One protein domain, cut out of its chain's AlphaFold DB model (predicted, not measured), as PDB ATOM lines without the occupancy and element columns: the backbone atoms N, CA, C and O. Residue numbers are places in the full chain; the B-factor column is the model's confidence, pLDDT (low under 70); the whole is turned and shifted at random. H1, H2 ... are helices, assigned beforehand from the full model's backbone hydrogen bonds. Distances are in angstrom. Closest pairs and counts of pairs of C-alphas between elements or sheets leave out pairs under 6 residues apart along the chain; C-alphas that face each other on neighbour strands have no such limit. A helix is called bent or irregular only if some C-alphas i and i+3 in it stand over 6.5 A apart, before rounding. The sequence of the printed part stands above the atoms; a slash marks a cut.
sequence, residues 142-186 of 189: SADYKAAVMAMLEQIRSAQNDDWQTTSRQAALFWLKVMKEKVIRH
ATOM      1  N   SER A 142      46.409  39.537 -25.172       81.56
ATOM      2  CA  SER A 142      47.475  40.294 -25.843       81.56
ATOM      3  C   SER A 142      47.469  40.000 -27.345       81.56
ATOM      4  O   SER A 142      47.032  38.929 -27.770       81.56
ATOM      5  N   ALA A 143      47.952  40.941 -28.161       75.69
ATOM      6  CA  ALA A 143      48.019  40.754 -29.612       75.69
ATOM      7  C   ALA A 143      48.834  39.502 -29.987       75.69
ATOM      8  O   ALA A 143      48.375  38.697 -30.795       75.69
ATOM      9  N   ASP A 144      49.971  39.291 -29.320       80.56
ATOM     10  CA  ASP A 144      50.850  38.142 -29.562       80.56
ATOM     11  C   ASP A 144      50.190  36.818 -29.155       80.56
ATOM     12  O   ASP A 144      50.227  35.842 -29.904       80.56
ATOM     13  N   TYR A 145      49.513  36.784 -28.000       84.38
ATOM     14  CA  TYR A 145      48.807  35.581 -27.551       84.38
ATOM     15  C   TYR A 145      47.617  35.272 -28.467       84.38
ATOM     16  O   TYR A 145      47.381  34.118 -28.815       84.38
ATOM     17  N   LYS A 146      46.901  36.301 -28.938       84.75
ATOM     18  CA  LYS A 146      45.835  36.148 -29.933       84.75
ATOM     19  C   LYS A 146      46.371  35.592 -31.249       84.75
ATOM     20  O   LYS A 146      45.758  34.683 -31.798       84.75
ATOM     21  N   ALA A 147      47.506  36.089 -31.738       82.44
ATOM     22  CA  ALA A 147      48.138  35.579 -32.952       82.44
ATOM     23  C   ALA A 147      48.524  34.096 -32.812       82.44
ATOM     24  O   ALA A 147      48.213  33.301 -33.697       82.44
ATOM     25  N   ALA A 148      49.105  33.702 -31.674       88.00
ATOM     26  CA  ALA A 148      49.444  32.307 -31.393       88.00
ATOM     27  C   ALA A 148      48.203  31.394 -31.334       88.00
ATOM     28  O   ALA A 148      48.206  30.306 -31.910       88.00
ATOM     29  N   VAL A 149      47.116  31.845 -30.697       88.75
ATOM     30  CA  VAL A 149      45.842  31.104 -30.664       88.75
ATOM     31  C   VAL A 149      45.267  30.937 -32.072       88.75
ATOM     32  O   VAL A 149      44.849  29.840 -32.431       88.75
ATOM     33  N   MET A 150      45.283  31.992 -32.892       87.12
ATOM     34  CA  MET A 150      44.805  31.919 -34.276       87.12
ATOM     35  C   MET A 150      45.646  30.957 -35.122       87.12
ATOM     36  O   MET A 150      45.080  30.169 -35.873       87.12
ATOM     37  N   ALA A 151      46.972  30.959 -34.955       89.06
ATOM     38  CA  ALA A 151      47.854  30.006 -35.623       89.06
ATOM     39  C   ALA A 151      47.545  28.554 -35.213       89.06
ATOM     40  O   ALA A 151      47.488  27.672 -36.066       89.06
ATOM     41  N   MET A 152      47.275  28.304 -33.929       92.19
ATOM     42  CA  MET A 152      46.892  26.971 -33.451       92.19
ATOM     43  C   MET A 152      45.534  26.518 -34.015       92.19
ATOM     44  O   MET A 152      45.382  25.361 -34.402       92.19
ATOM     45  N   LEU A 153      44.550  27.420 -34.108       90.69
ATOM     46  CA  LEU A 153      43.261  27.125 -34.749       90.69
ATOM     47  C   LEU A 153      43.418  26.800 -36.241       90.69
ATOM     48  O   LEU A 153      42.707  25.934 -36.747       90.69
ATOM     49  N   GLU A 154      44.360  27.447 -36.929       89.31
ATOM     50  CA  GLU A 154      44.694  27.122 -38.318       89.31
ATOM     51  C   GLU A 154      45.247  25.699 -38.448       89.31
ATOM     52  O   GLU A 154      44.810  24.946 -39.313       89.31
ATOM     53  N   GLN A 155      46.146  25.292 -37.547       92.12
ATOM     54  CA  GLN A 155      46.678  23.925 -37.538       92.12
ATOM     55  C   GLN A 155      45.585  22.884 -37.280       92.12
ATOM     56  O   GLN A 155      45.567  21.838 -37.923       92.12
ATOM     57  N   ILE A 156      44.625  23.184 -36.397       90.50
ATOM     58  CA  ILE A 156      43.464  22.312 -36.169       90.50
ATOM     59  C   ILE A 156      42.614  22.198 -37.439       90.50
ATOM     60  O   ILE A 156      42.209  21.094 -37.793       90.50
ATOM     61  N   ARG A 157      42.374  23.307 -38.148       90.69
ATOM     62  CA  ARG A 157      41.632  23.290 -39.416       90.69
ATOM     63  C   ARG A 157      42.366  22.488 -40.489       90.69
ATOM     64  O   ARG A 157      41.746  21.686 -41.176       90.69
ATOM     65  N   SER A 158      43.682  22.657 -40.601       87.88
ATOM     66  CA  SER A 158      44.510  21.866 -41.514       87.88
ATOM     67  C   SER A 158      44.437  20.372 -41.188       87.88
ATOM     68  O   SER A 158      44.260  19.567 -42.093       87.88
ATOM     69  N   ALA A 159      44.511  19.997 -39.907       89.69
ATOM     70  CA  ALA A 159      44.389  18.606 -39.472       89.69
ATOM     71  C   ALA A 159      42.991  18.018 -39.731       89.69
ATOM     72  O   ALA A 159      42.879  16.836 -40.031       89.69
ATOM     73  N   GLN A 160      41.929  18.828 -39.642       89.06
ATOM     74  CA  GLN A 160      40.573  18.417 -40.022       89.06
ATOM     75  C   GLN A 160      40.448  18.170 -41.527       89.06
ATOM     76  O   GLN A 160      39.831  17.187 -41.916       89.06
ATOM     77  N   ASN A 161      41.032  19.041 -42.356       91.62
ATOM     78  CA  ASN A 161      41.014  18.900 -43.815       91.62
ATOM     79  C   ASN A 161      41.851  17.710 -44.311       91.62
ATOM     80  O   ASN A 161      41.598  17.203 -45.396       91.62
ATOM     81  N   ASP A 162      42.840  17.292 -43.524       92.12
ATOM     82  CA  ASP A 162      43.675  16.109 -43.759       92.12
ATOM     83  C   ASP A 162      43.120  14.850 -43.061       92.12
ATOM     84  O   ASP A 162      43.856  13.907 -42.794       92.12
ATOM     85  N   ASP A 163      41.841  14.845 -42.660       89.25
ATOM     86  CA  ASP A 163      41.180  13.717 -41.981       89.25
ATOM     87  C   ASP A 163      41.983  13.129 -40.799       89.25
ATOM     88  O   ASP A 163      41.930  11.932 -40.501       89.25
ATOM     89  N   TRP A 164      42.721  13.987 -40.088       91.75
ATOM     90  CA  TRP A 164      43.596  13.641 -38.964       91.75
ATOM     91  C   TRP A 164      44.712  12.633 -39.293       91.75
ATOM     92  O   TRP A 164      45.181  11.934 -38.388       91.75
ATOM     93  N   GLN A 165      45.158  12.559 -40.551       88.12
ATOM     94  CA  GLN A 165      46.230  11.653 -40.977       88.12
ATOM     95  C   GLN A 165      47.602  12.110 -40.463       88.12
ATOM     96  O   GLN A 165      48.310  11.339 -39.816       88.12
ATOM     97  N   THR A 166      47.966  13.378 -40.681       87.81
ATOM     98  CA  THR A 166      49.278  13.915 -40.266       87.81
ATOM     99  C   THR A 166      49.338  14.223 -38.770       87.81
ATOM    100  O   THR A 166      50.336  13.955 -38.102       87.81
ATOM    101  N   THR A 167      48.268  14.792 -38.212       89.81
ATOM    102  CA  THR A 167      48.127  15.020 -36.768       89.81
ATOM    103  C   THR A 167      46.942  14.221 -36.277       89.81
ATOM    104  O   THR A 167      45.805  14.560 -36.589       89.81
ATOM    105  N   SER A 168      47.188  13.184 -35.477       93.62
ATOM    106  CA  SER A 168      46.096  12.365 -34.961       93.62
ATOM    107  C   SER A 168      45.220  13.153 -33.984       93.62
ATOM    108  O   SER A 168      45.689  13.975 -33.184       93.62
ATOM    109  N   ARG A 169      43.919  12.850 -33.987       91.12
ATOM    110  CA  ARG A 169      42.948  13.473 -33.074       91.12
ATOM    111  C   ARG A 169      43.339  13.304 -31.601       91.12
ATOM    112  O   ARG A 169      43.137  14.212 -30.798       91.12
ATOM    113  N   GLN A 170      43.923  12.160 -31.246       91.62
ATOM    114  CA  GLN A 170      44.397  11.887 -29.886       91.62
ATOM    115  C   GLN A 170      45.569  12.795 -29.492       91.62
ATOM    116  O   GLN A 170      45.572  13.325 -28.380       91.62
ATOM    117  N   ALA A 171      46.519  13.035 -30.402       90.00
ATOM    118  CA  ALA A 171      47.640  13.939 -30.153       90.00
ATOM    119  C   ALA A 171      47.164  15.386 -29.945       90.00
ATOM    120  O   ALA A 171      47.581  16.039 -28.987       90.00
ATOM    121  N   ALA A 172      46.234  15.872 -30.775       91.12
ATOM    122  CA  ALA A 172      45.671  17.216 -30.624       91.12
ATOM    123  C   ALA A 172      44.952  17.405 -29.274       91.12
ATOM    124  O   ALA A 172      45.159  18.407 -28.587       91.12
ATOM    125  N   LEU A 173      44.151  16.418 -28.851       92.38
ATOM    126  CA  LEU A 173      43.473  16.438 -27.549       92.38
ATOM    127  C   LEU A 173      44.457  16.378 -26.373       92.38
ATOM    128  O   LEU A 173      44.263  17.076 -25.374       92.38
ATOM    129  N   PHE A 174      45.521  15.580 -26.489       93.00
ATOM    130  CA  PHE A 174      46.573  15.508 -25.478       93.00
ATOM    131  C   PHE A 174      47.259  16.866 -25.289       93.00
ATOM    132  O   PHE A 174      47.331  17.370 -24.167       93.00
ATOM    133  N   TRP A 175      47.692  17.512 -26.372       93.25
ATOM    134  CA  TRP A 175      48.351  18.816 -26.286       93.25
ATOM    135  C   TRP A 175      47.410  19.929 -25.816       93.25
ATOM    136  O   TRP A 175      47.833  20.803 -25.059       93.25
ATOM    137  N   LEU A 176      46.116  19.861 -26.148       91.69
ATOM    138  CA  LEU A 176      45.109  20.759 -25.576       91.69
ATOM    139  C   LEU A 176      45.002  20.610 -24.051       91.69
ATOM    140  O   LEU A 176      44.941  21.611 -23.332       91.69
ATOM    141  N   LYS A 177      45.033  19.372 -23.543       90.25
ATOM    142  CA  LYS A 177      45.073  19.098 -22.100       90.25
ATOM    143  C   LYS A 177      46.342  19.670 -21.460       90.25
ATOM    144  O   LYS A 177      46.239  20.342 -20.436       90.25
ATOM    145  N   VAL A 178      47.509  19.476 -22.080       90.50
ATOM    146  CA  VAL A 178      48.789  20.028 -21.597       90.50
ATOM    147  C   VAL A 178      48.741  21.557 -21.512       90.50
ATOM    148  O   VAL A 178      49.116  22.123 -20.482       90.50
ATOM    149  N   MET A 179      48.234  22.233 -22.548       90.44
ATOM    150  CA  MET A 179      48.072  23.693 -22.546       90.44
ATOM    151  C   MET A 179      47.144  24.151 -21.416       90.44
ATOM    152  O   MET A 179      47.504  25.045 -20.651       90.44
ATOM    153  N   LYS A 180      45.989  23.494 -21.247       89.06
ATOM    154  CA  LYS A 180      45.045  23.793 -20.161       89.06
ATOM    155  C   LYS A 180      45.694  23.649 -18.781       89.06
ATOM    156  O   LYS A 180      45.541  24.531 -17.940       89.06
ATOM    157  N   GLU A 181      46.429  22.565 -18.541       89.56
ATOM    158  CA  GLU A 181      47.120  22.350 -17.264       89.56
ATOM    159  C   GLU A 181      48.169  23.429 -16.981       89.56
ATOM    160  O   GLU A 181      48.275  23.901 -15.850       89.56
ATOM    161  N   LYS A 182      48.930  23.845 -17.998       87.25
ATOM    162  CA  LYS A 182      49.934  24.906 -17.857       87.25
ATOM    163  C   LYS A 182      49.306  26.263 -17.550       87.25
ATOM    164  O   LYS A 182      49.860  26.989 -16.733       87.25
ATOM    165  N   VAL A 183      48.145  26.570 -18.131       83.94
ATOM    166  CA  VAL A 183      47.392  27.797 -17.821       83.94
ATOM    167  C   VAL A 183      46.903  27.795 -16.364       83.94
ATOM    168  O   VAL A 183      47.044  28.801 -15.680       83.94
ATOM    169  N   ILE A 184      46.403  26.661 -15.858       81.56
ATOM    170  CA  ILE A 184      45.863  26.551 -14.486       81.56
ATOM    171  C   ILE A 184      46.971  26.544 -13.414       81.56
ATOM    172  O   ILE A 184      46.773  27.051 -12.311       81.56
ATOM    173  N   ARG A 185      48.156  25.983 -13.701       74.81
ATOM    174  CA  ARG A 185      49.229  25.813 -12.695       74.81
ATOM    175  C   ARG A 185      49.805  27.120 -12.123       74.81
ATOM    176  O   ARG A 185      50.456  27.050 -11.087       74.81
ATOM    177  N   HIS A 186      49.577  28.282 -12.734       54.34
ATOM    178  CA  HIS A 186      50.143  29.562 -12.274       54.34
ATOM    179  C   HIS A 186      49.304  30.319 -11.220       54.34
ATOM    180  O   HIS A 186      49.737  31.371 -10.764       54.34
TER     181      HIS A 186
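Overview. This is residues 142 to 186 of the 189 residues of an uncharacterized protein of Desulfosarcina ovata subsp. sediminis (UniProt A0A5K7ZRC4). Two long helices, H1 and then H2, run opposite ways and nearly side by side, joined at one end by a short loop and spreading slightly toward their free ends, as a narrow V. The printed part has 45 residues with two named helices and no named strand, class all helix. It is loose, with a radius of gyration of the C-alphas of 12.0 A, and only just flat, spanning 34 by 22 by 9 A.

Arrangement. H1, residues 143 to 161, and H2, residues 169 to 186, are close but not clearly touching. Their closest C-alphas, those of Ile 156 and Ala 172, are 7.8 A apart. Their lines stand at a shallow tilt of 19 degrees. In H1 every O i to N i+4 pair is within hydrogen-bond range; in H2, 13 of 14 are.

Along the chain. H1 begins at C-alpha 143 (48.019, 40.754, -29.612) and measures 27.0 A. H2 measures 27.3 A and ends at C-alpha 186 (50.143, 29.562, -12.274). H2 is neither bent nor irregular, but only just: C-alphas 183 and 186 are 6.4 A apart.

Size, cuts and confidence. The C-alphas farthest apart, those of Asp 162 and His 186, are 34.8 A apart. Residues 142 to 154 and 173 to 186 stand free. The link from H1 to H2 is short, and the printed part has no cut. Residue 186 has a pLDDT under 70.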